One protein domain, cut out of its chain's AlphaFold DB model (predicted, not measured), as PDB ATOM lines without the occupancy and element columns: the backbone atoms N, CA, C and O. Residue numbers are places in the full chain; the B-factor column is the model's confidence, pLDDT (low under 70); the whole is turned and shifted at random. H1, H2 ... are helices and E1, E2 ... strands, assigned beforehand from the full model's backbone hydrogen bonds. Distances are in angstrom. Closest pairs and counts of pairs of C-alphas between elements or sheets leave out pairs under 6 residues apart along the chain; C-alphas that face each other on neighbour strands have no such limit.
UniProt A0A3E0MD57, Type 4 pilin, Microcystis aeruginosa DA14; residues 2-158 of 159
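This is residues 2 to 158 of the 159 residues of the protein "Type 4 pilin" of Microcystis aeruginosa DA14 (UniProt A0A3E0MD57). A four-stranded sheet, twisted, curls round residues 30 to 54 of one very long helix, H1, whose residues 2 to 29 stick out from this body as a bare arm. The short helix H2 packs on the sheet beside the end of H1, and the small H3 closes the printed part near that same end. The printed part has 157 residues, with H1, H2, E1, E2, E3, E4 and H3 along it; the sheet runs E1 E2 E3 E4, antiparallel throughout, and the class is mixed, helices and strands. The whole is extended, with a radius of gyration of the C-alphas of 24.5 A and spans of 91 by 29 by 27 A, the arm making the length.

E1, residues 100 to 108, E2, 111 to 120, E3, 129 to 137, and E4, 142 to 150, form a meander, each strand the antiparallel neighbour of the one before. N 103 and O 115 of the hairpin E1 and E2 are 2.9 A apart, N 116 and O 134 of E2 and E3 2.9 A, and N 133 and O 146 of E3 and E4 2.8 A, within hydrogen-bond range. H1, residues 2 to 55, is on the sheet; its closest C-alphas to E4 are those of Ala 38 and Ala 144, 6.0 A apart. H2, residues 79 to 87, is on the sheet too, at a height over the sheet of 9.4 A. H1 and H2 only just touch, through residues 49 to 53 of H1, with 3 pairs of C-alphas within 8 A, the closest those of Ala 53 and Leu 83 at 6.4 A. H3, residues 153 to 157, is not on the sheet; it touches H1 through residues 53 to 55 of H1, the closest C-alphas being those of Ser 54 and Asn 153, 5.3 A apart. In H1 and H2 every O i to N i+4 pair is within hydrogen-bond range; in H3 0 of 1 is, beside 2 of 2 O i to N i+3 pairs.

H1 measures 79.3 A from C-alpha 2 at (-47.680, 93.530, -16.361) to C-alpha 55 at (7.990, 38.501, -28.897). E1 measures 22.7 A, E2 29.1 A, E3 25.8 A and E4 22.9 A. H3 ends with C-alpha 157 at (15.446, 39.862, -40.193).

The C-alphas farthest apart, those of Leu 2 and Pro 69, are 90.8 A apart. The printed part has no cut. The links H1 to H2 and H2 to E1 are long. No printed residue has a pLDDT under 70.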
ATOM      1  N   LEU A   2     -48.647  93.868 -15.293       88.31
ATOM      2  CA  LEU A   2     -47.680  93.530 -16.361       88.31
ATOM      3  C   LEU A   2     -46.308  93.052 -15.842       88.31
ATOM      4  O   LEU A   2     -45.775  92.068 -16.336       88.31
ATOM      5  N   GLU A   3     -45.767  93.712 -14.820       88.50
ATOM      6  CA  GLU A   3     -44.477  93.369 -14.199       88.50
ATOM      7  C   GLU A   3     -44.448  91.939 -13.645       88.50
ATOM      8  O   GLU A   3     -43.517  91.181 -13.906       88.50
ATOM      9  N   VAL A   4     -45.524  91.534 -12.965       92.50
ATOM     10  CA  VAL A   4     -45.685  90.175 -12.430       92.50
ATOM     11  C   VAL A   4     -45.737  89.151 -13.565       92.50
ATOM     12  O   VAL A   4     -45.133  88.087 -13.471       92.50
ATOM     13  N   MET A   5     -46.410  89.483 -14.670       91.69
ATOM     14  CA  MET A   5     -46.486  88.610 -15.841       91.69
ATOM     15  C   MET A   5     -45.108  88.429 -16.490       91.69
ATOM     16  O   MET A   5     -44.705  87.299 -16.754       91.69
ATOM     17  N   ILE A   6     -44.356  89.519 -16.686       92.88
ATOM     18  CA  ILE A   6     -42.996  89.474 -17.242       92.88
ATOM     19  C   ILE A   6     -42.071  88.657 -16.332       92.88
ATOM     20  O   ILE A   6     -41.330  87.816 -16.833       92.88
ATOM     21  N   ALA A   7     -42.153  88.846 -15.012       93.12
ATOM     22  CA  ALA A   7     -41.360  88.087 -14.048       93.12
ATOM     23  C   ALA A   7     -41.641  86.577 -14.123       93.12
ATOM     24  O   ALA A   7     -40.714  85.771 -14.153       93.12
ATOM     25  N   ILE A   8     -42.909  86.171 -14.216       93.44
ATOM     26  CA  ILE A   8     -43.269  84.752 -14.349       93.44
ATOM     27  C   ILE A   8     -42.774  84.188 -15.685       93.44
ATOM     28  O   ILE A   8     -42.226  83.083 -15.716       93.44
ATOM     29  N   PHE A   9     -42.917  84.936 -16.784       93.62
ATOM     30  CA  PHE A   9     -42.435  84.503 -18.097       93.62
ATOM     31  C   PHE A   9     -40.916  84.310 -18.127       93.62
ATOM     32  O   PHE A   9     -40.451  83.284 -18.622       93.62
ATOM     33  N   THR A  10     -40.138  85.244 -17.576       94.19
ATOM     34  CA  THR A  10     -38.670  85.151 -17.577       94.19
ATOM     35  C   THR A  10     -38.169  84.030 -16.672       94.19
ATOM     36  O   THR A  10     -37.304  83.261 -17.094       94.19
ATOM     37  N   ILE A  11     -38.752  83.867 -15.479       94.06
ATOM     38  CA  ILE A  11     -38.416  82.765 -14.567       94.06
ATOM     39  C   ILE A  11     -38.742  81.421 -15.224       94.06
ATOM     40  O   ILE A  11     -37.901  80.523 -15.236       94.06
ATOM     41  N   THR A  12     -39.924  81.280 -15.826       94.00
ATOM     42  CA  THR A  12     -40.337  80.022 -16.469       94.00
ATOM     43  C   THR A  12     -39.455  79.691 -17.671       94.00
ATOM     44  O   THR A  12     -39.034  78.542 -17.823       94.00
ATOM     45  N   ALA A  13     -39.127  80.685 -18.500       92.50
ATOM     46  CA  ALA A  13     -38.226  80.505 -19.634       92.50
ATOM     47  C   ALA A  13     -36.825  80.075 -19.177       92.50
ATOM     48  O   ALA A  13     -36.256  79.136 -19.735       92.50
ATOM     49  N   PHE A  14     -36.293  80.702 -18.124       95.25
ATOM     50  CA  PHE A  14     -34.985  80.358 -17.576       95.25
ATOM     51  C   PHE A  14     -34.963  78.955 -16.950       95.25
ATOM     52  O   PHE A  14     -34.078  78.154 -17.252       95.25
ATOM     53  N   LEU A  15     -35.957  78.616 -16.123       94.50
ATOM     54  CA  LEU A  15     -36.062  77.292 -15.502       94.50
ATOM     55  C   LEU A  15     -36.218  76.189 -16.553       94.50
ATOM     56  O   LEU A  15     -35.517  75.181 -16.509       94.50
ATOM     57  N   THR A  16     -37.084  76.395 -17.544       95.00
ATOM     58  CA  THR A  16     -37.286  75.410 -18.615       95.00
ATOM     59  C   THR A  16     -36.023  75.255 -19.462       95.00
ATOM     60  O   THR A  16     -35.601  74.132 -19.741       95.00
ATOM     61  N   GLY A  17     -35.379  76.369 -19.827       93.56
ATOM     62  CA  GLY A  17     -34.149  76.355 -20.617       93.56
ATOM     63  C   GLY A  17     -32.997  75.650 -19.900       93.56
ATOM     64  O   GLY A  17     -32.316  74.814 -20.494       93.56
ATOM     65  N   THR A  18     -32.807  75.921 -18.608       94.19
ATOM     66  CA  THR A  18     -31.742  75.289 -17.812       94.19
ATOM     67  C   THR A  18     -31.964  73.788 -17.628       94.19
ATOM     68  O   THR A  18     -31.022  73.019 -17.817       94.19
ATOM     69  N   LEU A  19     -33.195  73.344 -17.346       93.75
ATOM     70  CA  LEU A  19     -33.519  71.918 -17.211       93.75
ATOM     71  C   LEU A  19     -33.237  71.135 -18.499       93.75
ATOM     72  O   LEU A  19     -32.634  70.061 -18.455       93.75
ATOM     73  N   GLN A  20     -33.629  71.684 -19.651       92.62
ATOM     74  CA  GLN A  20     -33.342  71.062 -20.942       92.62
ATOM     75  C   GLN A  20     -31.832  70.976 -21.187       92.62
ATOM     76  O   GLN A  20     -31.330  69.914 -21.558       92.62
ATOM     77  N   LEU A  21     -31.087  72.052 -20.917       93.25
ATOM     78  CA  LEU A  21     -29.634  72.080 -21.097       93.25
ATOM     79  C   LEU A  21     -28.919  71.046 -20.209       93.25
ATOM     80  O   LEU A  21     -28.004  70.354 -20.661       93.25
ATOM     81  N   MET A  22     -29.359  70.891 -18.957       94.62
ATOM     82  CA  MET A  22     -28.837  69.867 -18.047       94.62
ATOM     83  C   MET A  22     -29.104  68.450 -18.570       94.62
ATOM     84  O   MET A  22     -28.204  67.610 -18.563       94.62
ATOM     85  N   ALA A  23     -30.303  68.182 -19.094       92.44
ATOM     86  CA  ALA A  23     -30.617  66.884 -19.687       92.44
ATOM     87  C   ALA A  23     -29.735  66.584 -20.915       92.44
ATOM     88  O   ALA A  23     -29.176  65.491 -21.029       92.44
ATOM     89  N   PHE A  24     -29.542  67.562 -21.806       92.56
ATOM     90  CA  PHE A  24     -28.681  67.402 -22.981       92.56
ATOM     91  C   PHE A  24     -27.214  67.175 -22.613       92.56
ATOM     92  O   PHE A  24     -26.575  66.273 -23.159       92.56
ATOM     93  N   THR A  25     -26.677  67.953 -21.674       92.81
ATOM     94  CA  THR A  25     -25.281  67.810 -21.228       92.81
ATOM     95  C   THR A  25     -25.034  66.463 -20.549       92.81
ATOM     96  O   THR A  25     -24.021  65.822 -20.832       92.81
ATOM     97  N   ALA A  26     -25.974  65.974 -19.734       91.38
ATOM     98  CA  ALA A  26     -25.890  64.645 -19.132       91.38
ATOM     99  C   ALA A  26     -25.869  63.530 -20.192       91.38
ATOM    100  O   ALA A  26     -25.025  62.631 -20.136       91.38
ATOM    101  N   LEU A  27     -26.748  63.609 -21.197       89.44
ATOM    102  CA  LEU A  27     -26.764  62.653 -22.308       89.44
ATOM    103  C   LEU A  27     -25.466  62.692 -23.120       89.44
ATOM    104  O   LEU A  27     -24.935  61.640 -23.483       89.44
ATOM    105  N   TYR A  28     -24.943  63.887 -23.397       91.62
ATOM    106  CA  TYR A  28     -23.702  64.046 -24.147       91.62
ATOM    107  C   TYR A  28     -22.503  63.479 -23.382       91.62
ATOM    108  O   TYR A  28     -21.715  62.732 -23.958       91.62
ATOM    109  N   LYS A  29     -22.417  63.745 -22.073       92.75
ATOM    110  CA  LYS A  29     -21.374  63.193 -21.200       92.75
ATOM    111  C   LYS A  29     -21.377  61.661 -21.196       92.75
ATOM    112  O   LYS A  29     -20.334  61.045 -21.354       92.75
ATOM    113  N   VAL A  30     -22.548  61.032 -21.100       91.38
ATOM    114  CA  VAL A  30     -22.664  59.563 -21.163       91.38
ATOM    115  C   VAL A  30     -22.175  59.010 -22.506       91.38
ATOM    116  O   VAL A  30     -21.539  57.956 -22.554       91.38
ATOM    117  N   ARG A  31     -22.467  59.700 -23.615       89.12
ATOM    118  CA  ARG A  31     -22.006  59.283 -24.949       89.12
ATOM    119  C   ARG A  31     -20.496  59.442 -25.104       89.12
ATOM    120  O   ARG A  31     -19.856  58.514 -25.592       89.12
ATOM    121  N   SER A  32     -19.934  60.565 -24.661       90.56
ATOM    122  CA  SER A  32     -18.490  60.795 -24.737       90.56
ATOM    123  C   SER A  32     -17.712  59.826 -23.845       90.56
ATOM    124  O   SER A  32     -16.699  59.292 -24.285       90.56
ATOM    125  N   GLU A  33     -18.214  59.510 -22.648       92.44
ATOM    126  CA  GLU A  33     -17.616  58.501 -21.765       92.44
ATOM    127  C   GLU A  33     -17.581  57.115 -22.421       92.44
ATOM    128  O   GLU A  33     -16.549  56.446 -22.384       92.44
ATOM    129  N   ARG A  34     -18.673  56.693 -23.072       91.50
ATOM    130  CA  ARG A  34     -18.720  55.416 -23.807       91.50
ATOM    131  C   ARG A  34     -17.714  55.379 -24.950       91.50
ATOM    132  O   ARG A  34     -17.007  54.388 -25.107       91.50
ATOM    133  N   GLN A  35     -17.640  56.454 -25.730       91.00
ATOM    134  CA  GLN A  35     -16.714  56.545 -26.855       91.00
ATOM    135  C   GLN A  35     -15.255  56.541 -26.382       91.00
ATOM    136  O   GLN A  35     -14.428  55.828 -26.946       91.00
ATOM    137  N   ALA A  36     -14.943  57.277 -25.313       93.62
ATOM    138  CA  ALA A  36     -13.610  57.292 -24.721       93.62
ATOM    139  C   ALA A  36     -13.214  55.907 -24.192       93.62
ATOM    140  O   ALA A  36     -12.141  55.417 -24.531       93.62
ATOM    141  N   GLN A  37     -14.084  55.240 -23.425       93.88
ATOM    142  CA  GLN A  37     -13.809  53.899 -22.892       93.88
ATOM    143  C   GLN A  37     -13.618  52.859 -24.002       93.88
ATOM    144  O   GLN A  37     -12.719  52.027 -23.905       93.88
ATOM    145  N   ALA A  38     -14.401  52.927 -25.081       93.81
ATOM    146  CA  ALA A  38     -14.223  52.041 -26.228       93.81
ATOM    147  C   ALA A  38     -12.886  52.273 -26.945       93.81
ATOM    148  O   ALA A  38     -12.211  51.308 -27.296       93.81
ATOM    149  N   ASN A  39     -12.473  53.532 -27.115       94.38
ATOM    150  CA  ASN A  39     -11.172  53.859 -27.697       94.38
ATOM    151  C   ASN A  39     -10.013  53.387 -26.810       94.38
ATOM    152  O   ASN A  39      -9.062  52.803 -27.322       94.38
ATOM    153  N   PHE A  40     -10.105  53.586 -25.492       95.06
ATOM    154  CA  PHE A  40      -9.101  53.078 -24.556       95.06
ATOM    155  C   PHE A  40      -9.016  51.557 -24.579       95.06
ATOM    156  O   PHE A  40      -7.915  51.021 -24.571       95.06
ATOM    157  N   TRP A  41     -10.151  50.863 -24.666       95.06
ATOM    158  CA  TRP A  41     -10.148  49.408 -24.761       95.06
ATOM    159  C   TRP A  41      -9.465  48.925 -26.044       95.06
ATOM    160  O   TRP A  41      -8.640  48.024 -25.982       95.06
ATOM    161  N   ILE A  42      -9.735  49.556 -27.192       95.25
ATOM    162  CA  ILE A  42      -9.013  49.254 -28.437       95.25
ATOM    163  C   ILE A  42      -7.505  49.497 -28.274       95.25
ATOM    164  O   ILE A  42      -6.701  48.721 -28.780       95.25
ATOM    165  N   GLN A  43      -7.112  50.575 -27.594       94.69
ATOM    166  CA  GLN A  43      -5.703  50.911 -27.400       94.69
ATOM    167  C   GLN A  43      -4.983  49.913 -26.485       94.69
ATOM    168  O   GLN A  43      -3.882  49.488 -26.814       94.69
ATOM    169  N   GLU A  44      -5.601  49.536 -25.366       95.19
ATOM    170  CA  GLU A  44      -5.107  48.491 -24.460       95.19
ATOM    171  C   GLU A  44      -4.859  47.194 -25.235       95.19
ATOM    172  O   GLU A  44      -3.760  46.647 -25.238       95.19
ATOM    173  N   ASP A  45      -5.868  46.787 -25.992       94.50
ATOM    174  CA  ASP A  45      -5.859  45.575 -26.786       94.50
ATOM    175  C   ASP A  45      -4.797  45.592 -27.900       94.50
ATOM    176  O   ASP A  45      -4.143  44.590 -28.187       94.50
ATOM    177  N   PHE A  46      -4.582  46.756 -28.514       94.38
ATOM    178  CA  PHE A  46      -3.533  46.952 -29.504       94.38
ATOM    179  C   PHE A  46      -2.127  46.863 -28.906       94.38
ATOM    180  O   PHE A  46      -1.245  46.282 -29.543       94.38
ATOM    181  N   GLU A  47      -1.896  47.419 -27.716       95.06
ATOM    182  CA  GLU A  47      -0.590  47.308 -27.058       95.06
ATOM    183  C   GLU A  47      -0.276  45.852 -26.688       95.06
ATOM    184  O   GLU A  47       0.858  45.419 -26.893       95.06
ATOM    185  N   ASP A  48      -1.275  45.062 -26.282       93.81
ATOM    186  CA  ASP A  48      -1.110  43.617 -26.071       93.81
ATOM    187  C   ASP A  48      -0.717  42.899 -27.370       93.81
ATOM    188  O   ASP A  48       0.238  42.120 -27.403       93.81
ATOM    189  N   VAL A  49      -1.396  43.192 -28.485       93.88
ATOM    190  CA  VAL A  49      -1.047  42.609 -29.793       93.88
ATOM    191  C   VAL A  49       0.359  43.016 -30.233       93.88
ATOM    192  O   VAL A  49       1.103  42.200 -30.778       93.88
ATOM    193  N   LYS A  50       0.740  44.272 -30.010       93.25
ATOM    194  CA  LYS A  50       2.072  44.783 -30.335       93.25
ATOM    195  C   LYS A  50       3.147  44.126 -29.476       93.25
ATOM    196  O   LYS A  50       4.216  43.805 -29.997       93.25
ATOM    197  N   PHE A  51       2.865  43.880 -28.199       92.56
ATOM    198  CA  PHE A  51       3.742  43.111 -27.330       92.56
ATOM    199  C   PHE A  51       3.930  41.685 -27.864       92.56
ATOM    200  O   PHE A  51       5.070  41.286 -28.098       92.56
ATOM    201  N   LEU A  52       2.844  40.970 -28.181       91.00
ATOM    202  CA  LEU A  52       2.913  39.620 -28.763       91.00
ATOM    203  C   LEU A  52       3.703  39.602 -30.081       91.00
ATOM    204  O   LEU A  52       4.583  38.769 -30.285       91.00
ATOM    205  N   ALA A  53       3.464  40.578 -30.958       90.94
ATOM    206  CA  ALA A  53       4.208  40.721 -32.205       90.94
ATOM    207  C   ALA A  53       5.704  41.002 -31.985       90.94
ATOM    208  O   ALA A  53       6.534  40.592 -32.795       90.94
ATOM    209  N   SER A  54       6.068  41.692 -30.901       89.81
ATOM    210  CA  SER A  54       7.468  41.949 -30.550       89.81
ATOM    211  C   SER A  54       8.192  40.701 -30.039       89.81
ATOM    212  O   SER A  54       9.394  40.569 -30.263       89.81
ATOM    213  N   THR A  55       7.463  39.778 -29.401       88.25
ATOM    214  CA  THR A  55       7.990  38.501 -28.897       88.25
ATOM    215  C   THR A  55       7.958  37.381 -29.937       88.25
ATOM    216  O   THR A  55       8.559  36.329 -29.728       88.25
ATOM    217  N   LEU A  56       7.267  37.596 -31.057       86.88
ATOM    218  CA  LEU A  56       7.115  36.630 -32.138       86.88
ATOM    219  C   LEU A  56       8.443  36.460 -32.901       86.88
ATOM    220  O   LEU A  56       8.723  37.196 -33.846       86.88
ATOM    221  N   ASP A  57       9.260  35.484 -32.496       84.06
ATOM    222  CA  ASP A  57      10.511  35.102 -33.168       84.06
ATOM    223  C   ASP A  57      10.544  33.584 -33.406       84.06
ATOM    224  O   ASP A  57      10.261  32.793 -32.504       84.06
ATOM    225  N   VAL A  58      10.917  33.170 -34.621       83.00
ATOM    226  CA  VAL A  58      11.117  31.757 -34.990       83.00
ATOM    227  C   VAL A  58      12.245  31.099 -34.187       83.00
ATOM    228  O   VAL A  58      12.218  29.894 -33.960       83.00
ATOM    229  N   ASN A  59      13.204  31.893 -33.703       82.19
ATOM    230  CA  ASN A  59      14.332  31.432 -32.891       82.19
ATOM    231  C   ASN A  59      14.090  31.596 -31.380       82.19
ATOM    232  O   ASN A  59      15.041  31.566 -30.596       82.19
ATOM    233  N   SER A  60      12.842  31.822 -30.958       82.12
ATOM    234  CA  SER A  60      12.484  31.915 -29.538       82.12
ATOM    235  C   SER A  60      12.757  30.599 -28.790       82.12
ATOM    236  O   SER A  60      12.684  29.508 -29.356       82.12
ATOM    237  N   SER A  61      13.094  30.704 -27.499       79.88
ATOM    238  CA  SER A  61      13.258  29.562 -26.593       79.88
ATOM    239  C   SER A  61      12.354  29.761 -25.369       79.88
ATOM    240  O   SER A  61      12.588  30.703 -24.608       79.88
ATOM    241  N   PRO A  62      11.316  28.926 -25.165       82.44
ATOM    242  CA  PRO A  62      10.936  27.777 -25.991       82.44
ATOM    243  C   PRO A  62      10.398  28.195 -27.376       82.44
ATOM    244  O   PRO A  62       9.893  29.311 -27.507       82.44
ATOM    245  N   PRO A  63      10.475  27.315 -28.395       81.75
ATOM    246  CA  PRO A  63       9.957  27.607 -29.729       81.75
ATOM    247  C   PRO A  63       8.472  27.962 -29.689       81.75
ATOM    248  O   PRO A  63       7.667  27.220 -29.119       81.75
ATOM    249  N   ASN A  64       8.098  29.076 -30.316       83.31
ATOM    250  CA  ASN A  64       6.698  29.458 -30.433       83.31
ATOM    251  C   ASN A  64       5.954  28.471 -31.366       83.31
ATOM    252  O   ASN A  64       6.292  28.373 -32.549       83.31
ATOM    253  N   PRO A  65       4.920  27.759 -30.876       85.88
ATOM    254  CA  PRO A  65       4.240  26.715 -31.639       85.88
ATOM    255  C   PRO A  65       3.346  27.259 -32.767       85.88
ATOM    256  O   PRO A  65       2.873  26.485 -33.598       85.88
ATOM    257  N   TYR A  66       3.096  28.571 -32.812       85.88
ATOM    258  CA  TYR A  66       2.279  29.231 -33.837       85.88
ATOM    259  C   TYR A  66       3.090  29.688 -35.060       85.88
ATOM    260  O   TYR A  66       2.503  30.094 -36.066       85.88
ATOM    261  N   ILE A  67       4.422  29.608 -34.986       85.75
ATOM    262  CA  ILE A  67       5.362  30.035 -36.026       85.75
ATOM    263  C   ILE A  67       5.885  28.803 -36.773       85.75
ATOM    264  O   ILE A  67       6.292  27.816 -36.165       85.75
ATOM    265  N   THR A  68       5.916  28.860 -38.103       84.31
ATOM    266  CA  THR A  68       6.589  27.837 -38.921       84.31
ATOM    267  C   THR A  68       8.007  28.278 -39.300       84.31
ATOM    268  O   THR A  68       8.224  29.472 -39.482       84.31
ATOM    269  N   PRO A  69       8.956  27.362 -39.544       81.69
ATOM    270  CA  PRO A  69      10.316  27.725 -39.965       81.69
ATOM    271  C   PRO A  69      10.381  28.603 -41.232       81.69
ATOM    272  O   PRO A  69      11.223  29.490 -41.325       81.69
ATOM    273  N   ASP A  70       9.443  28.424 -42.171       82.06
ATOM    274  CA  ASP A  70       9.423  29.105 -43.480       82.06
ATOM    275  C   ASP A  70       8.710  30.476 -43.482       82.06
ATOM    276  O   ASP A  70       8.261  30.958 -44.525       82.06
ATOM    277  N   VAL A  71       8.584  31.136 -42.327       83.75
ATOM    278  CA  VAL A  71       7.858  32.420 -42.179       83.75
ATOM    279  C   VAL A  71       8.407  33.580 -43.010       83.75
ATOM    280  O   VAL A  71       7.696  34.566 -43.216       83.75
ATOM    281  N   CYS A  72       9.652  33.490 -43.478       81.88
ATOM    282  CA  CYS A  72      10.264  34.508 -44.333       81.88
ATOM    283  C   CYS A  72       9.989  34.298 -45.826       81.88
ATOM    284  O   CYS A  72       9.952  35.262 -46.580       81.88
ATOM    285  N   THR A  73       9.785  33.058 -46.268       80.25
ATOM    286  CA  THR A  73       9.694  32.713 -47.697       80.25
ATOM    287  C   THR A  73       8.268  32.389 -48.130       80.25
ATOM    288  O   THR A  73       7.903  32.609 -49.285       80.25
ATOM    289  N   ASN A  74       7.432  31.886 -47.218       79.50
ATOM    290  CA  ASN A  74       6.084  31.435 -47.532       79.50
ATOM    291  C   ASN A  74       5.023  32.468 -47.125       79.50
ATOM    292  O   ASN A  74       4.754  32.667 -45.943       79.50
ATOM    293  N   ILE A  75       4.338  33.063 -48.109       72.25
ATOM    294  CA  ILE A  75       3.266  34.054 -47.893       72.25
ATOM    295  C   ILE A  75       2.127  33.483 -47.033       72.25
ATOM    296  O   ILE A  75       1.573  34.175 -46.179       72.25
ATOM    297  N   SER A  76       1.783  32.207 -47.221       77.12
ATOM    298  CA  SER A  76       0.700  31.554 -46.479       77.12
ATOM    299  C   SER A  76       1.063  31.263 -45.026       77.12
ATOM    300  O   SER A  76       0.159  31.127 -44.208       77.12
ATOM    301  N   GLN A  77       2.352  31.200 -44.697       78.12
ATOM    302  CA  GLN A  77       2.850  30.965 -43.341       78.12
ATOM    303  C   GLN A  77       3.675  32.144 -42.806       78.12
ATOM    304  O   GLN A  77       4.423  31.991 -41.847       78.12
ATOM    305  N   GLY A  78       3.542  33.323 -43.419       85.81
ATOM    306  CA  GLY A  78       4.327  34.494 -43.056       85.81
ATOM    307  C   GLY A  78       4.083  34.965 -41.624       85.81
ATOM    308  O   GLY A  78       3.105  34.582 -40.978       85.81
ATOM    309  N   TYR A  79       4.941  35.863 -41.141       88.00
ATOM    310  CA  TYR A  79       4.817  36.478 -39.813       88.00
ATOM    311  C   TYR A  79       3.426  37.075 -39.519       88.00
ATOM    312  O   TYR A  79       2.957  36.980 -38.386       88.00
ATOM    313  N   ALA A  80       2.717  37.612 -40.520       88.75
ATOM    314  CA  ALA A  80       1.342  38.082 -40.330       88.75
ATOM    315  C   ALA A  80       0.364  36.931 -40.040       88.75
ATOM    316  O   ALA A  80      -0.528  37.053 -39.198       88.75
ATOM    317  N   THR A  81       0.541  35.788 -40.712       88.88
ATOM    318  CA  THR A  81      -0.250  34.582 -40.457       88.88
ATOM    319  C   THR A  81       0.085  33.982 -39.100       88.88
ATOM    320  O   THR A  81      -0.836  33.591 -38.387       88.88
ATOM    321  N   ALA A  82       1.364  33.932 -38.727       89.25
ATOM    322  CA  ALA A  82       1.796  33.432 -37.426       89.25
ATOM    323  C   ALA A  82       1.222  34.278 -36.277       89.25
ATOM    324  O   ALA A  82       0.625  33.729 -35.355       89.25
ATOM    325  N   LEU A  83       1.274  35.611 -36.390       90.50
ATOM    326  CA  LEU A  83       0.646  36.505 -35.417       90.50
ATOM    327  C   LEU A  83      -0.867  36.264 -35.335       90.50
ATOM    328  O   LEU A  83      -1.420  36.124 -34.250       90.50
ATOM    329  N   ARG A  84      -1.553  36.140 -36.478       91.12
ATOM    330  CA  ARG A  84      -2.987  35.814 -36.497       91.12
ATOM    331  C   ARG A  84      -3.286  34.478 -35.807       91.12
ATOM    332  O   ARG A  84      -4.281  34.377 -35.091       91.12
ATOM    333  N   ARG A  85      -2.453  33.456 -36.020       90.81
ATOM    334  CA  ARG A  85      -2.581  32.142 -35.368       90.81
ATOM    335  C   ARG A  85      -2.445  32.255 -33.859       90.81
ATOM    336  O   ARG A  85      -3.260  31.676 -33.156       90.81
ATOM    337  N   GLU A  86      -1.471  33.018 -33.385       90.88
ATOM    338  CA  GLU A  86      -1.262  33.239 -31.956       90.88
ATOM    339  C   GLU A  86      -2.459  33.952 -31.319       90.88
ATOM    340  O   GLU A  86      -2.997  33.482 -30.319       90.88
ATOM    341  N   LEU A  87      -2.971  35.008 -31.963       90.81
ATOM    342  CA  LEU A  87      -4.149  35.730 -31.473       90.81
ATOM    343  C   LEU A  87      -5.400  34.845 -31.428       90.81
ATOM    344  O   LEU A  87      -6.178  34.934 -30.485       90.81
ATOM    345  N   THR A  88      -5.575  33.965 -32.416       90.31
ATOM    346  CA  THR A  88      -6.722  33.042 -32.515       90.31
ATOM    347  C   THR A  88      -6.478  31.680 -31.860       90.31
ATOM    348  O   THR A  88      -7.307  30.784 -32.017       90.31
ATOM    349  N   ALA A  89      -5.350  31.494 -31.163       88.31
ATOM    350  CA  ALA A  89      -4.912  30.220 -30.585       88.31
ATOM    351  C   ALA A  89      -4.999  29.021 -31.564       88.31
ATOM    352  O   ALA A  89      -5.338  27.901 -31.186       88.31
ATOM    353  N   THR A  90      -4.711  29.249 -32.851       85.25
ATOM    354  CA  THR A  90      -4.847  28.250 -33.922       85.25
ATOM    355  C   THR A  90      -3.486  27.682 -34.327       85.25
ATOM    356  O   THR A  90      -2.752  28.285 -35.114       85.25
ATOM    357  N   LEU A  91      -3.161  26.480 -33.851       84.56
ATOM    358  CA  LEU A  91      -1.897  25.809 -34.173       84.56
ATOM    359  C   LEU A  91      -1.792  25.432 -35.668       84.56
ATOM    360  O   LEU A  91      -2.794  25.032 -36.278       84.56
ATOM    361  N   PRO A  92      -0.603  25.532 -36.290       80.44
ATOM    362  CA  PRO A  92      -0.347  24.955 -37.608       80.44
ATOM    363  C   PRO A  92      -0.449  23.414 -37.555       80.44
ATOM    364  O   PRO A  92      -0.097  22.819 -36.539       80.44
ATOM    365  N   PRO A  93      -0.931  22.740 -38.620       77.56
ATOM    366  CA  PRO A  93      -1.273  23.265 -39.944       77.56
ATOM    367  C   PRO A  93      -2.742  23.709 -40.099       77.56
ATOM    368  O   PRO A  93      -3.165  23.953 -41.224       77.56
ATOM    369  N   THR A  94      -3.524  23.823 -39.015       78.75
ATOM    370  CA  THR A  94      -4.990  24.013 -39.059       78.75
ATOM    371  C   THR A  94      -5.418  25.148 -39.995       78.75
ATOM    372  O   THR A  94      -4.898  26.269 -39.909       78.75
ATOM    373  N   THR A  95      -6.371  24.843 -40.879       77.44
ATOM    374  CA  THR A  95      -7.035  25.762 -41.810       77.44
ATOM    375  C   THR A  95      -8.540  25.443 -41.868       77.44
ATOM    376  O   THR A  95      -8.913  24.283 -41.698       77.44
ATOM    377  N   PRO A  96      -9.421  26.437 -42.106       82.75
ATOM    378  CA  PRO A  96      -9.135  27.865 -42.254       82.75
ATOM    379  C   PRO A  96      -8.811  28.543 -40.911       82.75
ATOM    380  O   PRO A  96      -9.347  28.180 -39.871       82.75
ATOM    381  N   ILE A  97      -7.927  29.544 -40.939       83.50
ATOM    382  CA  ILE A  97      -7.653  30.392 -39.767       83.50
ATOM    383  C   ILE A  97      -8.761  31.451 -39.688       83.50
ATOM    384  O   ILE A  97      -9.030  32.082 -40.720       83.50
ATOM    385  N   PRO A  98      -9.375  31.689 -38.515       87.19
ATOM    386  CA  PRO A  98     -10.413  32.701 -38.369       87.19
ATOM    387  C   PRO A  98      -9.951  34.079 -38.867       87.19
ATOM    388  O   PRO A  98      -8.863  34.553 -38.537       87.19
ATOM    389  N   THR A  99     -10.775  34.722 -39.693       88.38
ATOM    390  CA  THR A  99     -10.555  36.099 -40.175       88.38
ATOM    391  C   THR A  99     -11.120  37.140 -39.220       88.38
ATOM    392  O   THR A  99     -10.744  38.305 -39.292       88.38
ATOM    393  N   GLU A 100     -11.993  36.725 -38.310       91.25
ATOM    394  CA  GLU A 100     -12.593  37.565 -37.289       91.25
ATOM    395  C   GLU A 100     -12.532  36.863 -35.936       91.25
ATOM    396  O   GLU A 100     -12.729  35.651 -35.839       91.25
ATOM    397  N   GLN A 101     -12.260  37.642 -34.893       92.38
ATOM    398  CA  GLN A 101     -12.181  37.167 -33.524       92.38
ATOM    399  C   GLN A 101     -12.933  38.110 -32.588       92.38
ATOM    400  O   GLN A 101     -12.722  39.324 -32.603       92.38
ATOM    401  N   LEU A 102     -13.777  37.532 -31.731       92.06
ATOM    402  CA  LEU A 102     -14.285  38.209 -30.543       92.06
ATOM    403  C   LEU A 102     -13.182  38.194 -29.482       92.06
ATOM    404  O   LEU A 102     -12.801  37.129 -29.004       92.06
ATOM    405  N   VAL A 103     -12.679  39.371 -29.126       90.81
ATOM    406  CA  VAL A 103     -11.653  39.521 -28.086       90.81
ATOM    407  C   VAL A 103     -12.266  39.311 -26.711       90.81
ATOM    408  O   VAL A 103     -11.720  38.614 -25.863       90.81
ATOM    409  N   GLY A 104     -13.430  39.917 -26.495       91.88
ATOM    410  CA  GLY A 104     -14.132  39.835 -25.231       91.88
ATOM    411  C   GLY A 104     -15.323  40.772 -25.174       91.88
ATOM    412  O   GLY A 104     -15.628  41.506 -26.119       91.88
ATOM    413  N   THR A 105     -15.988  40.735 -24.028       92.44
ATOM    414  CA  THR A 105     -17.125  41.588 -23.702       92.44
ATOM    415  C   THR A 105     -16.817  42.390 -22.443       92.44
ATOM    416  O   THR A 105     -16.208  41.883 -21.501       92.44
ATOM    417  N   ARG A 106     -17.203  43.667 -22.426       91.75
ATOM    418  CA  ARG A 106     -17.023  44.555 -21.272       91.75
ATOM    419  C   ARG A 106     -18.264  45.416 -21.056       91.75
ATOM    420  O   ARG A 106     -18.928  45.835 -22.006       91.75
ATOM    421  N   LEU A 107     -18.581  45.669 -19.788       89.19
ATOM    422  CA  LEU A 107     -19.683  46.536 -19.379       89.19
ATOM    423  C   LEU A 107     -19.156  47.959 -19.184       89.19
ATOM    424  O   LEU A 107     -18.349  48.206 -18.290       89.19
ATOM    425  N   PHE A 108     -19.683  48.903 -19.958       86.88
ATOM    426  CA  PHE A 108     -19.375  50.324 -19.819       86.88
ATOM    427  C   PHE A 108     -20.671  51.121 -19.743       86.88
ATOM    428  O   PHE A 108     -21.571  50.961 -20.570       86.88
ATOM    429  N   VAL A 109     -20.792  51.996 -18.744       86.31
ATOM    430  CA  VAL A 109     -21.933  52.922 -18.595       86.31
ATOM    431  C   VAL A 109     -23.297  52.217 -18.768       86.31
ATOM    432  O   VAL A 109     -24.163  52.642 -19.546       86.31
ATOM    433  N   ARG A 110     -23.456  51.100 -18.039       83.12
ATOM    434  CA  ARG A 110     -24.655  50.235 -17.972       83.12
ATOM    435  C   ARG A 110     -25.072  49.542 -19.280       83.12
ATOM    436  O   ARG A 110     -26.192  49.047 -19.355       83.12
ATOM    437  N   LYS A 111     -24.210  49.488 -20.299       87.38
ATOM    438  CA  LYS A 111     -24.424  48.682 -21.512       87.38
ATOM    439  C   LYS A 111     -23.244  47.735 -21.741       87.38
ATOM    440  O   LYS A 111     -22.112  48.058 -21.387       87.38
ATOM    441  N   ASN A 112     -23.528  46.563 -22.305       91.12
ATOM    442  CA  ASN A 112     -22.511  45.579 -22.665       91.12
ATOM    443  C   ASN A 112     -22.018  45.835 -24.083       91.12
ATOM    444  O   ASN A 112     -22.819  45.996 -25.004       91.12
ATOM    445  N   TYR A 113     -20.704  45.817 -24.244       93.00
ATOM    446  CA  TYR A 113     -20.036  46.008 -25.516       93.00
ATOM    447  C   TYR A 113     -19.120  44.833 -25.814       93.00
ATOM    448  O   TYR A 113     -18.533  44.240 -24.909       93.00
ATOM    449  N   SER A 114     -18.984  44.532 -27.096       94.38
ATOM    450  CA  SER A 114     -18.134  43.468 -27.614       94.38
ATOM    451  C   SER A 114     -17.064  44.075 -28.511       94.38
ATOM    452  O   SER A 114     -17.389  44.865 -29.405       94.38
ATOM    453  N   LEU A 115     -15.807  43.702 -28.278       94.81
ATOM    454  CA  LEU A 115     -14.675  44.092 -29.114       94.81
ATOM    455  C   LEU A 115     -14.380  42.975 -30.112       94.81
ATOM    456  O   LEU A 115     -14.091  41.841 -29.724       94.81
ATOM    457  N   TYR A 116     -14.426  43.313 -31.395       94.44
ATOM    458  CA  TYR A 116     -14.046  42.415 -32.475       94.44
ATOM    459  C   TYR A 116     -12.782  42.915 -33.157       94.44
ATOM    460  O   TYR A 116     -12.604  44.120 -33.359       94.44
ATOM    461  N   ARG A 117     -11.951  41.955 -33.552       94.31
ATOM    462  CA  ARG A 117     -10.793  42.125 -34.423       94.31
ATOM    463  C   ARG A 117     -11.079  41.438 -35.744       94.31
ATOM    464  O   ARG A 117     -11.433  40.260 -35.753       94.31
ATOM    465  N   THR A 118     -10.871  42.137 -36.847       94.06
ATOM    466  CA  THR A 118     -10.856  41.545 -38.182       94.06
ATOM    467  C   THR A 118      -9.432  41.593 -38.723       94.06
ATOM    468  O   THR A 118      -8.779  42.633 -38.682       94.06
ATOM    469  N   PHE A 119      -8.943  40.459 -39.212       92.12
ATOM    470  CA  PHE A 119      -7.580  40.286 -39.693       92.12
ATOM    471  C   PHE A 119      -7.542  40.316 -41.216       92.12
ATOM    472  O   PHE A 119      -8.198  39.505 -41.876       92.12
ATOM    473  N   ASN A 120      -6.717  41.198 -41.770       89.81
ATOM    474  CA  ASN A 120      -6.474  41.278 -43.202       89.81
ATOM    475  C   ASN A 120      -4.971  41.155 -43.484       89.81
ATOM    476  O   ASN A 120      -4.149  41.864 -42.901       89.81
ATOM    477  N   ILE A 121      -4.616  40.221 -44.364       84.62
ATOM    478  CA  ILE A 121      -3.238  39.953 -44.779       84.62
ATOM    479  C   ILE A 121      -3.209  40.076 -46.296       84.62
ATOM    480  O   ILE A 121      -3.930  39.359 -46.991       84.62
ATOM    481  N   THR A 122      -2.377  40.975 -46.816       77.88
ATOM    482  CA  THR A 122      -2.194  41.111 -48.261       77.88
ATOM    483  C   THR A 122      -1.077  40.185 -48.730       77.88
ATOM    484  O   THR A 122      -0.034  40.070 -48.088       77.88
ATOM    485  N   SER A 123      -1.253  39.553 -49.892       73.75
ATOM    486  CA  SER A 123      -0.214  38.704 -50.497       73.75
ATOM    487  C   SER A 123       1.058  39.479 -50.862       73.75
ATOM    488  O   SER A 123       2.124  38.888 -50.981       73.75
ATOM    489  N   THR A 124       0.955  40.803 -51.004       77.69
ATOM    490  CA  THR A 124       2.071  41.715 -51.278       77.69
ATOM    491  C   THR A 124       2.975  41.967 -50.072       77.69
ATOM    492  O   THR A 124       4.123  42.345 -50.264       77.69
ATOM    493  N   ASN A 125       2.479  41.779 -48.843       78.75
ATOM    494  CA  ASN A 125       3.225  42.030 -47.608       78.75
ATOM    495  C   ASN A 125       2.898  40.950 -46.557       78.75
ATOM    496  O   ASN A 125       2.200  41.235 -45.582       78.75
ATOM    497  N   PRO A 126       3.421  39.716 -46.704       80.38
ATOM    498  CA  PRO A 126       3.102  38.588 -45.816       80.38
ATOM    499  C   PRO A 126       3.574  38.757 -44.364       80.38
ATOM    500  O   PRO A 126       3.225  37.966 -43.486       80.38
ATOM    501  N   HIS A 127       4.385  39.780 -44.100       84.75
ATOM    502  CA  HIS A 127       4.906  40.103 -42.775       84.75
ATOM    503  C   HIS A 127       4.094  41.175 -42.039       84.75
ATOM    504  O   HIS A 127       4.303  41.385 -40.849       84.75
ATOM    505  N   ARG A 128       3.159  41.845 -42.724       86.94
ATOM    506  CA  ARG A 128       2.319  42.902 -42.153       86.94
ATOM    507  C   ARG A 128       0.917  42.366 -41.899       86.94
ATOM    508  O   ARG A 128       0.245  41.924 -42.827       86.94
ATOM    509  N   LEU A 129       0.460  42.449 -40.653       89.19
ATOM    510  CA  LEU A 129      -0.915  42.131 -40.287       89.19
ATOM    511  C   LEU A 129      -1.703  43.426 -40.109       89.19
ATOM    512  O   LEU A 129      -1.393  44.222 -39.223       89.19
ATOM    513  N   ARG A 130      -2.741  43.629 -40.922       91.88
ATOM    514  CA  ARG A 130      -3.715  44.692 -40.683       91.88
ATOM    515  C   ARG A 130      -4.822  44.167 -39.775       91.88
ATOM    516  O   ARG A 130      -5.375  43.095 -40.026       91.88
ATOM    517  N   ILE A 131      -5.133  44.936 -38.737       93.69
ATOM    518  CA  ILE A 131      -6.178  44.626 -37.767       93.69
ATOM    519  C   ILE A 131      -7.171  45.779 -37.752       93.69
ATOM    520  O   ILE A 131      -6.826  46.911 -37.405       93.69
ATOM    521  N   ASP A 132      -8.409  45.479 -38.127       95.19
ATOM    522  CA  ASP A 132      -9.529  46.401 -38.011       95.19
ATOM    523  C   ASP A 132     -10.302  46.065 -36.723       95.19
ATOM    524  O   ASP A 132     -10.858  44.976 -36.567       95.19
ATOM    525  N   TYR A 133     -10.319  47.003 -35.781       94.81
ATOM    526  CA  TYR A 133     -11.058  46.914 -34.528       94.81
ATOM    527  C   TYR A 133     -12.442  47.531 -34.667       94.81
ATOM    528  O   TYR A 133     -12.599  48.636 -35.201       94.81
ATOM    529  N   ARG A 134     -13.445  46.868 -34.092       94.62
ATOM    530  CA  ARG A 134     -14.783  47.435 -33.903       94.62
ATOM    531  C   ARG A 134     -15.308  47.126 -32.508       94.62
ATOM    532  O   ARG A 134     -15.268  45.981 -32.063       94.62
ATOM    533  N   VAL A 135     -15.845  48.146 -31.846       94.38
ATOM    534  CA  VAL A 135     -16.596  47.981 -30.597       94.38
ATOM    535  C   VAL A 135     -18.067  48.197 -30.897       94.38
ATOM    536  O   VAL A 135     -18.454  49.271 -31.366       94.38
ATOM    537  N   GLN A 136     -18.881  47.182 -30.621       92.94
ATOM    538  CA  GLN A 136     -20.317  47.217 -30.882       92.94
ATOM    539  C   GLN A 136     -21.139  46.869 -29.644       92.94
ATOM    540  O   GLN A 136     -20.699  46.114 -28.778       92.94
ATOM    541  N   ASN A 137     -22.337  47.435 -29.566       90.06
ATOM    542  CA  ASN A 137     -23.347  47.077 -28.571       90.06
ATOM    543  C   ASN A 137     -24.144  45.832 -29.025       90.06
ATOM    544  O   ASN A 137     -24.047  45.404 -30.173       90.06
ATOM    545  N   GLN A 138     -25.000  45.298 -28.153       83.56
ATOM    546  CA  GLN A 138     -25.958  44.220 -28.448       83.56
ATOM    547  C   GLN A 138     -26.923  44.543 -29.604       83.56
ATOM    548  O   GLN A 138     -27.433  43.643 -30.259       83.56
ATOM    549  N   GLU A 139     -27.151  45.830 -29.869       85.88
ATOM    550  CA  GLU A 139     -27.975  46.335 -30.978       85.88
ATOM    551  C   GLU A 139     -27.187  46.432 -32.307       85.88
ATOM    552  O   GLU A 139     -27.681  46.998 -33.275       85.88
ATOM    553  N   ASN A 140     -25.945  45.926 -32.353       83.31
ATOM    554  CA  ASN A 140     -24.986  46.060 -33.462       83.31
ATOM    555  C   ASN A 140     -24.605  47.509 -33.824       83.31
ATOM    556  O   ASN A 140     -23.999  47.754 -34.867       83.31
ATOM    557  N   ASP A 141     -24.906  48.466 -32.946       89.12
ATOM    558  CA  ASP A 141     -24.449  49.848 -33.082       89.12
ATOM    559  C   ASP A 141     -22.947  49.944 -32.788       89.12
ATOM    560  O   ASP A 141     -22.483  49.490 -31.734       89.12
ATOM    561  N   VAL A 142     -22.190  50.517 -33.728       90.69
ATOM    562  CA  VAL A 142     -20.728  50.607 -33.654       90.69
ATOM    563  C   VAL A 142     -20.332  51.950 -33.067       90.69
ATOM    564  O   VAL A 142     -20.515  52.991 -33.692       90.69
ATOM    565  N   ILE A 143     -19.723  51.913 -31.884       91.69
ATOM    566  CA  ILE A 143     -19.381  53.124 -31.127       91.69
ATOM    567  C   ILE A 143     -17.936  53.585 -31.333       91.69
ATOM    568  O   ILE A 143     -17.628  54.756 -31.120       91.69
ATOM    569  N   ALA A 144     -17.051  52.676 -31.745       92.12
ATOM    570  CA  ALA A 144     -15.652  52.969 -32.024       92.12
ATOM    571  C   ALA A 144     -15.106  52.028 -33.100       92.12
ATOM    572  O   ALA A 144     -15.469  50.847 -33.162       92.12
ATOM    573  N   ARG A 145     -14.220  52.569 -33.937       94.19
ATOM    574  CA  ARG A 145     -13.468  51.838 -34.958       94.19
ATOM    575  C   ARG A 145     -12.027  52.311 -34.946       94.19
ATOM    576  O   ARG A 145     -11.777  53.503 -34.789       94.19
ATOM    577  N   SER A 146     -11.108  51.388 -35.169       94.56
ATOM    578  CA  SER A 146      -9.704  51.706 -35.404       94.56
ATOM    579  C   SER A 146      -9.133  50.720 -36.406       94.56
ATOM    580  O   SER A 146      -9.542  49.566 -36.430       94.56
ATOM    581  N   SER A 147      -8.199  51.171 -37.229       93.19
ATOM    582  CA  SER A 147      -7.455  50.316 -38.148       93.19
ATOM    583  C   SER A 147      -5.986  50.530 -37.865       93.19
ATOM    584  O   SER A 147      -5.507  51.662 -37.911       93.19
ATOM    585  N   VAL A 148      -5.275  49.444 -37.604       92.75
ATOM    586  CA  VAL A 148      -3.843  49.476 -37.318       92.75
ATOM    587  C   VAL A 148      -3.125  48.400 -38.105       92.75
ATOM    588  O   VAL A 148      -3.712  47.408 -38.539       92.75
ATOM    589  N   GLU A 149      -1.826  48.590 -38.257       90.88
ATOM    590  CA  GLU A 149      -0.952  47.633 -38.908       90.88
ATOM    591  C   GLU A 149       0.157  47.244 -37.940       90.88
ATOM    592  O   GLU A 149       0.792  48.099 -37.323       90.88
ATOM    593  N   VAL A 150       0.362  45.940 -37.797       91.88
ATOM    594  CA  VAL A 150       1.347  45.353 -36.896       91.88
ATOM    595  C   VAL A 150       2.361  44.587 -37.730       91.88
ATOM    596  O   VAL A 150       1.999  43.773 -38.584       91.88
ATOM    597  N   ILE A 151       3.639  44.865 -37.487       90.38
ATOM    598  CA  ILE A 151       4.770  44.199 -38.131       90.38
ATOM    599  C   ILE A 151       5.621  43.587 -37.013       90.38
ATOM    600  O   ILE A 151       6.163  44.340 -36.203       90.38
ATOM    601  N   PRO A 152       5.716  42.251 -36.924       88.94
ATOM    602  CA  PRO A 152       6.572  41.590 -35.946       88.94
ATOM    603  C   PRO A 152       8.044  41.975 -36.102       88.94
ATOM    604  O   PRO A 152       8.570  42.013 -37.211       88.94
ATOM    605  N   ASN A 153       8.755  42.202 -34.996       86.69
ATOM    606  CA  ASN A 153      10.151  42.654 -35.059       86.69
ATOM    607  C   ASN A 153      11.065  41.646 -35.776       86.69
ATOM    608  O   ASN A 153      11.983  42.032 -36.501       86.69
ATOM    609  N   ALA A 154      10.801  40.349 -35.606       85.62
ATOM    610  CA  ALA A 154      11.584  39.303 -36.249       85.62
ATOM    611  C   ALA A 154      11.425  39.284 -37.779       85.62
ATOM    612  O   ALA A 154      12.319  38.793 -38.466       85.62
ATOM    613  N   SER A 155      10.361  39.877 -38.342       85.50
ATOM    614  CA  SER A 155      10.200  39.935 -39.797       85.50
ATOM    615  C   SER A 155      11.200  40.861 -40.481       85.50
ATOM    616  O   SER A 155      11.495  40.666 -41.653       85.50
ATOM    617  N   PHE A 156      11.762  41.840 -39.765       85.56
ATOM    618  CA  PHE A 156      12.825  42.697 -40.305       85.56
ATOM    619  C   PHE A 156      14.152  41.954 -40.511       85.56
ATOM    620  O   PHE A 156      15.057  42.495 -41.139       85.56
ATOM    621  N   LYS A 157      14.283  40.732 -39.980       83.19
ATOM    622  CA  LYS A 157      15.446  39.862 -40.193       83.19
ATOM    623  C   LYS A 157      15.279  38.934 -41.403       83.19
ATOM    624  O   LYS A 157      16.202  38.181 -41.698       83.19
ATOM    625  N   CYS A 158      14.114  38.934 -42.059       82.19
ATOM    626  CA  CYS A 158      13.920  38.151 -43.275       82.19
ATOM    627  C   CYS A 158      14.754  38.736 -44.430       82.19
ATOM    628  O   CYS A 158      14.832  39.963 -44.532       82.19
TER     629      CYS A 158